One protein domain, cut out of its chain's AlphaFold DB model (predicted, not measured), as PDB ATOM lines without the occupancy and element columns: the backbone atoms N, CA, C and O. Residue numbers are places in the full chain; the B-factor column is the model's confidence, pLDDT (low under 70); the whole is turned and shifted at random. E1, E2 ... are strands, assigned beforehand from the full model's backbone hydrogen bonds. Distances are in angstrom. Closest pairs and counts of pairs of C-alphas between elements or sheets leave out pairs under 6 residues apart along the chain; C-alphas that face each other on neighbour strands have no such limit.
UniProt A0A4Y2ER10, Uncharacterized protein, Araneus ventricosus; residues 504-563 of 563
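Overview. This is residues 504 to 563 of the 563 residues of an uncharacterized protein of Araneus ventricosus (UniProt A0A4Y2ER10). With little regular structure, this is a small sheet of three strands, from one end of which the long loop between E2 and E3 reaches out; residues 539 to 545 of that loop stick out free. The printed part has 60 residues, 17 of them in E1, E2 and E3, with no named helix: all strand, in sheet order E1, E2, E3, antiparallel. It is a loose rod, radius of gyration of the C-alphas 13.3 A, spanning 41 by 20 by 17 A.

Along the chain. After residues 504 to 515, E1 takes residues 516 to 521, from C-alpha 516 at (-39.395, -26.526, -27.869). E2, residues 527 to 532, is 16.2 A long. E3, residues 551 to 555, ends at C-alpha 555 (-48.573, -17.650, -39.420).

Arrangement. The strands form a meander, each the antiparallel neighbour of the one before. Hairpin E1 and E2 has N 520 and O 529 within hydrogen-bond range, 2.8 A. Hairpin E2 and E3 has N 554 and O 528, 2.8 A.

Size, cuts and confidence. The farthest C-alphas, Asn 524 and Glu 541, are 42.9 A apart. The printed part has no cut. E2 to E3 is a long link. pLDDT is under 70 at residues 534 to 548 and 559.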
ATOM      1  N   VAL A 504     -54.539 -23.842 -31.792       74.88
ATOM      2  CA  VAL A 504     -53.862 -25.135 -31.942       74.88
ATOM      3  C   VAL A 504     -52.983 -25.087 -33.189       74.88
ATOM      4  O   VAL A 504     -53.490 -25.027 -34.306       74.88
ATOM      5  N   LEU A 505     -51.664 -25.127 -32.996       75.38
ATOM      6  CA  LEU A 505     -50.716 -25.368 -34.083       75.38
ATOM      7  C   LEU A 505     -50.749 -26.852 -34.470       75.38
ATOM      8  O   LEU A 505     -50.797 -27.726 -33.601       75.38
ATOM      9  N   SER A 506     -50.718 -27.133 -35.770       78.56
ATOM     10  CA  SER A 506     -50.770 -28.491 -36.314       78.56
ATOM     11  C   SER A 506     -49.581 -29.357 -35.853       78.56
ATOM     12  O   SER A 506     -48.437 -28.893 -35.861       78.56
ATOM     13  N   PRO A 507     -49.795 -30.626 -35.450       77.81
ATOM     14  CA  PRO A 507     -48.717 -31.499 -34.995       77.81
ATOM     15  C   PRO A 507     -47.844 -31.975 -36.169       77.81
ATOM     16  O   PRO A 507     -48.174 -32.916 -36.890       77.81
ATOM     17  N   LEU A 508     -46.677 -31.351 -36.339       81.25
ATOM     18  CA  LEU A 508     -45.718 -31.722 -37.381       81.25
ATOM     19  C   LEU A 508     -45.008 -33.038 -37.045       81.25
ATOM     20  O   LEU A 508     -44.189 -33.107 -36.129       81.25
ATOM     21  N   ASN A 509     -45.260 -34.073 -37.851       80.44
ATOM     22  CA  ASN A 509     -44.703 -35.419 -37.663       80.44
ATOM     23  C   ASN A 509     -43.163 -35.457 -37.563       80.44
ATOM     24  O   ASN A 509     -42.623 -36.302 -36.855       80.44
ATOM     25  N   PHE A 510     -42.446 -34.540 -38.226       79.19
ATOM     26  CA  PHE A 510     -40.977 -34.466 -38.170       79.19
ATOM     27  C   PHE A 510     -40.425 -33.792 -36.897       79.19
ATOM     28  O   PHE A 510     -39.215 -33.789 -36.685       79.19
ATOM     29  N   LEU A 511     -41.298 -33.243 -36.046       78.69
ATOM     30  CA  LEU A 511     -40.969 -32.649 -34.744       78.69
ATOM     31  C   LEU A 511     -41.521 -33.477 -33.573       78.69
ATOM     32  O   LEU A 511     -41.392 -33.081 -32.414       78.69
ATOM     33  N   ALA A 512     -42.135 -34.631 -33.852       78.56
ATOM     34  CA  ALA A 512     -42.717 -35.503 -32.844       78.56
ATOM     35  C   ALA A 512     -41.646 -35.985 -31.846       78.56
ATOM     36  O   ALA A 512     -40.755 -36.756 -32.192       78.56
ATOM     37  N   GLY A 513     -41.742 -35.519 -30.597       75.75
ATOM     38  CA  GLY A 513     -40.778 -35.811 -29.529       75.75
ATOM     39  C   GLY A 513     -39.629 -34.803 -29.382       75.75
ATOM     40  O   GLY A 513     -38.860 -34.924 -28.431       75.75
ATOM     41  N   VAL A 514     -39.519 -33.794 -30.255       80.69
ATOM     42  CA  VAL A 514     -38.498 -32.739 -30.144       80.69
ATOM     43  C   VAL A 514     -38.993 -31.627 -29.202       80.69
ATOM     44  O   VAL A 514     -40.051 -31.046 -29.455       80.69
ATOM     45  N   PRO A 515     -38.269 -31.281 -28.121       83.06
ATOM     46  CA  PRO A 515     -38.698 -30.233 -27.200       83.06
ATOM     47  C   PRO A 515     -38.521 -28.830 -27.799       83.06
ATOM     48  O   PRO A 515     -37.475 -28.488 -28.356       83.06
ATOM     49  N   VAL A 516     -39.519 -27.967 -27.606       86.44
ATOM     50  CA  VAL A 516     -39.395 -26.526 -27.869       86.44
ATOM     51  C   VAL A 516     -38.516 -25.898 -26.780       86.44
ATOM     52  O   VAL A 516     -38.853 -25.969 -25.600       86.44
ATOM     53  N   ILE A 517     -37.401 -25.265 -27.162       88.62
ATOM     54  CA  ILE A 517     -36.571 -24.457 -26.247       88.62
ATOM     55  C   ILE A 517     -37.183 -23.070 -26.051       88.62
ATOM     56  O   ILE A 517     -37.151 -22.531 -24.945       88.62
ATOM     57  N   HIS A 518     -37.677 -22.457 -27.128       88.06
ATOM     58  CA  HIS A 518     -38.069 -21.052 -27.130       88.06
ATOM     59  C   HIS A 518     -39.250 -20.799 -28.066       88.06
ATOM     60  O   HIS A 518     -39.316 -21.366 -29.155       88.06
ATOM     61  N   ILE A 519     -40.137 -19.890 -27.665       90.06
ATOM     62  CA  ILE A 519     -41.214 -19.350 -28.498       90.06
ATOM     63  C   ILE A 519     -41.073 -17.828 -28.493       90.06
ATOM     64  O   ILE A 519     -40.874 -17.228 -27.438       90.06
ATOM     65  N   HIS A 520     -41.139 -17.206 -29.664       89.81
ATOM     66  CA  HIS A 520     -41.139 -15.757 -29.821       89.81
ATOM     67  C   HIS A 520     -42.286 -15.345 -30.743       89.81
ATOM     68  O   HIS A 520     -42.281 -15.685 -31.923       89.81
ATOM     69  N   CYS A 521     -43.257 -14.614 -30.208       87.06
ATOM     70  CA  CYS A 521     -44.316 -13.998 -30.999       87.06
ATOM     71  C   CYS A 521     -43.881 -12.586 -31.402       87.06
ATOM     72  O   CYS A 521     -43.364 -11.842 -30.565       87.06
ATOM     73  N   SER A 522     -44.107 -12.215 -32.661       82.62
ATOM     74  CA  SER A 522     -43.954 -10.832 -33.116       82.62
ATOM     75  C   SER A 522     -45.039  -9.940 -32.502       82.62
ATOM     76  O   SER A 522     -46.193 -10.344 -32.385       82.62
ATOM     77  N   GLU A 523     -44.686  -8.708 -32.130       76.00
ATOM     78  CA  GLU A 523     -45.655  -7.705 -31.657       76.00
ATOM     79  C   GLU A 523     -46.441  -7.060 -32.815       76.00
ATOM     80  O   GLU A 523     -47.556  -6.586 -32.614       76.00
ATOM     81  N   ASN A 524     -45.859  -7.040 -34.023       71.00
ATOM     82  CA  ASN A 524     -46.320  -6.225 -35.159       71.00
ATOM     83  C   ASN A 524     -46.684  -7.043 -36.413       71.00
ATOM     84  O   ASN A 524     -46.922  -6.465 -37.468       71.00
ATOM     85  N   SER A 525     -46.687  -8.372 -36.335       75.50
ATOM     86  CA  SER A 525     -47.069  -9.264 -37.439       75.50
ATOM     87  C   SER A 525     -47.648 -10.568 -36.879       75.50
ATOM     88  O   SER A 525     -47.335 -10.911 -35.739       75.50
ATOM     89  N   PRO A 526     -48.470 -11.328 -37.629       78.25
ATOM     90  CA  PRO A 526     -49.106 -12.555 -37.129       78.25
ATOM     91  C   PRO A 526     -48.129 -13.731 -36.921       78.25
ATOM     92  O   PRO A 526     -48.565 -14.860 -36.723       78.25
ATOM     93  N   TYR A 527     -46.815 -13.500 -36.964       85.44
ATOM     94  CA  TYR A 527     -45.811 -14.556 -36.956       85.44
ATOM     95  C   TYR A 527     -45.394 -15.002 -35.550       85.44
ATOM     96  O   TYR A 527     -44.957 -14.205 -34.711       85.44
ATOM     97  N   ILE A 528     -45.464 -16.315 -35.327       88.19
ATOM     98  CA  ILE A 528     -44.993 -17.015 -34.130       88.19
ATOM     99  C   ILE A 528     -43.789 -17.872 -34.526       88.19
ATOM    100  O   ILE A 528     -43.886 -18.743 -35.383       88.19
ATOM    101  N   ILE A 529     -42.643 -17.648 -33.890       90.38
ATOM    102  CA  ILE A 529     -41.401 -18.381 -34.151       90.38
ATOM    103  C   ILE A 529     -41.169 -19.381 -33.020       90.38
ATOM    104  O   ILE A 529     -40.988 -18.994 -31.863       90.38
ATOM    105  N   THR A 530     -41.126 -20.669 -33.348       89.44
ATOM    106  CA  THR A 530     -40.854 -21.761 -32.398       89.44
ATOM    107  C   THR A 530     -39.494 -22.387 -32.693       89.44
ATOM    108  O   THR A 530     -39.236 -22.806 -33.822       89.44
ATOM    109  N   ILE A 531     -38.628 -22.465 -31.681       89.19
ATOM    110  CA  ILE A 531     -37.269 -23.009 -31.786       89.19
ATOM    111  C   ILE A 531     -37.211 -24.358 -31.072       89.19
ATOM    112  O   ILE A 531     -37.374 -24.434 -29.852       89.19
ATOM    113  N   TYR A 532     -36.938 -25.410 -31.836       86.62
ATOM    114  CA  TYR A 532     -36.860 -26.796 -31.390       86.62
ATOM    115  C   TYR A 532     -35.409 -27.180 -31.090       86.62
ATOM    116  O   TYR A 532     -34.502 -26.959 -31.896       86.62
ATOM    117  N   GLY A 533     -35.183 -27.726 -29.898       74.25
ATOM    118  CA  GLY A 533     -33.859 -28.022 -29.365       74.25
ATOM    119  C   GLY A 533     -33.529 -29.497 -29.358       74.25
ATOM    120  O   GLY A 533     -34.381 -30.296 -28.995       74.25
ATOM    121  N   ASN A 534     -32.266 -29.811 -29.663       64.38
ATOM    122  CA  ASN A 534     -31.731 -31.161 -29.845       64.38
ATOM    123  C   ASN A 534     -32.555 -31.963 -30.861       64.38
ATOM    124  O   ASN A 534     -33.641 -32.448 -30.552       64.38
ATOM    125  N   MET A 535     -32.014 -32.164 -32.064       57.00
ATOM    126  CA  MET A 535     -32.541 -33.241 -32.898       57.00
ATOM    127  C   MET A 535     -32.502 -34.546 -32.092       57.00
ATOM    128  O   MET A 535     -31.539 -34.840 -31.379       57.00
ATOM    129  N   ILE A 536     -33.606 -35.287 -32.168       50.50
ATOM    130  CA  ILE A 536     -33.624 -36.718 -31.870       50.50
ATOM    131  C   ILE A 536     -32.531 -37.331 -32.742       50.50
ATOM    132  O   ILE A 536     -32.536 -37.030 -33.932       50.50
ATOM    133  N   GLU A 537     -31.648 -38.155 -32.167       49.00
ATOM    134  CA  GLU A 537     -30.528 -38.803 -32.867       49.00
ATOM    135  C   GLU A 537     -30.997 -39.373 -34.218       49.00
ATOM    136  O   GLU A 537     -31.615 -40.443 -34.271       49.00
ATOM    137  N   LEU A 538     -30.774 -38.634 -35.312       50.72
ATOM    138  CA  LEU A 538     -31.310 -39.043 -36.602       50.72
ATOM    139  C   LEU A 538     -30.541 -40.285 -37.069       50.72
ATOM    140  O   LEU A 538     -29.310 -40.309 -36.977       50.72
ATOM    141  N   PRO A 539     -31.213 -41.317 -37.615       51.28
ATOM    142  CA  PRO A 539     -30.577 -42.571 -38.022       51.28
ATOM    143  C   PRO A 539     -29.810 -42.438 -39.355       51.28
ATOM    144  O   PRO A 539     -29.932 -43.270 -40.253       51.28
ATOM    145  N   PHE A 540     -29.018 -41.373 -39.499       50.88
ATOM    146  CA  PHE A 540     -28.135 -41.117 -40.628       50.88
ATOM    147  C   PHE A 540     -26.680 -41.358 -40.206       50.88
ATOM    148  O   PHE A 540     -26.088 -40.549 -39.501       50.88
ATOM    149  N   GLU A 541     -26.076 -42.442 -40.699       52.16
ATOM    150  CA  GLU A 541     -24.694 -42.879 -40.400       52.16
ATOM    151  C   GLU A 541     -23.582 -41.955 -40.974       52.16
ATOM    152  O   GLU A 541     -22.505 -42.421 -41.344       52.16
ATOM    153  N   ASN A 542     -23.818 -40.643 -41.099       50.38
ATOM    154  CA  ASN A 542     -22.906 -39.683 -41.731       50.38
ATOM    155  C   ASN A 542     -22.335 -38.671 -40.718       50.38
ATOM    156  O   ASN A 542     -22.907 -37.613 -40.457       50.38
ATOM    157  N   ASP A 543     -21.149 -39.016 -40.216       51.91
ATOM    158  CA  ASP A 543     -20.357 -38.458 -39.101       51.91
ATOM    159  C   ASP A 543     -19.864 -36.989 -39.253       51.91
ATOM    160  O   ASP A 543     -18.720 -36.670 -38.931       51.91
ATOM    161  N   MET A 544     -20.668 -36.070 -39.812       49.59
ATOM    162  CA  MET A 544     -20.223 -34.699 -40.155       49.59
ATOM    163  C   MET A 544     -21.217 -33.548 -39.904       49.59
ATOM    164  O   MET A 544     -20.824 -32.390 -40.065       49.59
ATOM    165  N   VAL A 545     -22.465 -33.798 -39.489       53.84
ATOM    166  CA  VAL A 545     -23.414 -32.719 -39.140       53.84
ATOM    167  C   VAL A 545     -23.673 -32.715 -37.637       53.84
ATOM    168  O   VAL A 545     -24.475 -33.489 -37.135       53.84
ATOM    169  N   VAL A 546     -23.022 -31.797 -36.915       53.75
ATOM    170  CA  VAL A 546     -23.449 -31.440 -35.554       53.75
ATOM    171  C   VAL A 546     -24.782 -30.707 -35.682       53.75
ATOM    172  O   VAL A 546     -24.830 -29.582 -36.194       53.75
ATOM    173  N   GLU A 547     -25.854 -31.384 -35.286       57.41
ATOM    174  CA  GLU A 547     -27.228 -30.990 -35.574       57.41
ATOM    175  C   GLU A 547     -27.578 -29.636 -34.945       57.41
ATOM    176  O   GLU A 547     -27.427 -29.400 -33.745       57.41
ATOM    177  N   LYS A 548     -28.040 -28.713 -35.791       65.69
ATOM    178  CA  LYS A 548     -28.516 -27.391 -35.381       65.69
ATOM    179  C   LYS A 548     -30.030 -27.466 -35.236       65.69
ATOM    180  O   LYS A 548     -30.693 -27.992 -36.125       65.69
ATOM    181  N   GLY A 549     -30.550 -26.944 -34.126       74.19
ATOM    182  CA  GLY A 549     -31.983 -26.963 -33.826       74.19
ATOM    183  C   GLY A 549     -32.836 -26.347 -34.937       74.19
ATOM    184  O   GLY A 549     -32.410 -25.409 -35.614       74.19
ATOM    185  N   ILE A 550     -34.040 -26.890 -35.114       84.94
ATOM    186  CA  ILE A 550     -34.988 -26.446 -36.138       84.94
ATOM    187  C   ILE A 550     -35.681 -25.169 -35.650       84.94
ATOM    188  O   ILE A 550     -36.069 -25.063 -34.487       84.94
ATOM    189  N   ILE A 551     -35.859 -24.205 -36.549       89.06
ATOM    190  CA  ILE A 551     -36.717 -23.039 -36.335       89.06
ATOM    191  C   ILE A 551     -37.901 -23.196 -37.284       89.06
ATOM    192  O   ILE A 551     -37.689 -23.371 -38.480       89.06
ATOM    193  N   CYS A 552     -39.120 -23.135 -36.754       88.44
ATOM    194  CA  CYS A 552     -40.341 -23.058 -37.550       88.44
ATOM    195  C   CYS A 552     -40.965 -21.676 -37.368       88.44
ATOM    196  O   CYS A 552     -41.042 -21.173 -36.241       88.44
ATOM    197  N   ILE A 553     -41.393 -21.078 -38.476       90.56
ATOM    198  CA  ILE A 553     -42.128 -19.819 -38.515       90.56
ATOM    199  C   ILE A 553     -43.583 -20.184 -38.803       90.56
ATOM    200  O   ILE A 553     -43.862 -20.894 -39.757       90.56
ATOM    201  N   TRP A 554     -44.507 -19.744 -37.958       87.75
ATOM    202  CA  TRP A 554     -45.933 -20.025 -38.095       87.75
ATOM    203  C   TRP A 554     -46.684 -18.727 -38.332       87.75
ATOM    204  O   TRP A 554     -46.493 -17.768 -37.580       87.75
ATOM    205  N   ASN A 555     -47.583 -18.709 -39.310       83.38
ATOM    206  CA  ASN A 555     -48.573 -17.650 -39.420       83.38
ATOM    207  C   ASN A 555     -49.748 -17.976 -38.479       83.38
ATOM    208  O   ASN A 555     -50.366 -19.027 -38.600       83.38
ATOM    209  N   ALA A 556     -50.091 -17.087 -37.545       75.31
ATOM    210  CA  ALA A 556     -51.221 -17.286 -36.630       75.31
ATOM    211  C   ALA A 556     -52.597 -17.323 -37.335       75.31
ATOM    212  O   ALA A 556     -53.602 -17.639 -36.699       75.31
ATOM    213  N   LEU A 557     -52.650 -16.996 -38.633       73.06
ATOM    214  CA  LEU A 557     -53.831 -17.139 -39.488       73.06
ATOM    215  C   LEU A 557     -53.910 -18.491 -40.205       73.06
ATOM    216  O   LEU A 557     -55.019 -18.944 -40.476       73.06
ATOM    217  N   ASP A 558     -52.770 -19.134 -40.468       72.88
ATOM    218  CA  ASP A 558     -52.700 -20.487 -41.017       72.88
ATOM    219  C   ASP A 558     -51.846 -21.376 -40.106       72.88
ATOM    220  O   ASP A 558     -50.647 -21.580 -40.292       72.88
ATOM    221  N   SER A 559     -52.494 -21.909 -39.072       67.75
ATOM    222  CA  SER A 559     -51.873 -22.788 -38.082       67.75
ATOM    223  C   SER A 559     -51.635 -24.220 -38.586       67.75
ATOM    224  O   SER A 559     -51.196 -25.070 -37.803       67.75
ATOM    225  N   ASN A 560     -51.934 -24.517 -39.858       74.31
ATOM    226  CA  ASN A 560     -51.869 -25.870 -40.419       74.31
ATOM    227  C   ASN A 560     -50.448 -26.285 -40.821       74.31
ATOM    228  O   ASN A 560     -50.085 -27.456 -40.667       74.31
ATOM    229  N   THR A 561     -49.639 -25.338 -41.299       79.81
ATOM    230  CA  THR A 561     -48.257 -25.557 -41.750       79.81
ATOM    231  C   THR A 561     -47.369 -24.352 -41.432       79.81
ATOM    232  O   THR A 561     -47.832 -23.221 -41.551       79.81
ATOM    233  N   PRO A 562     -46.094 -24.561 -41.058       81.88
ATOM    234  CA  PRO A 562     -45.115 -23.487 -40.977       81.88
ATOM    235  C   PRO A 562     -44.648 -23.051 -42.375       81.88
ATOM    236  O   PRO A 562     -44.735 -23.826 -43.331       81.88
ATOM    237  N   GLU A 563     -44.111 -21.835 -42.438       78.00
ATOM    238  CA  GLU A 563     -43.462 -21.200 -43.599       78.00
ATOM    239  C   GLU A 563     -41.963 -21.571 -43.687       78.00
ATOM    240  O   GLU A 563     -41.290 -21.576 -42.623       78.00
TER     241      GLU A 563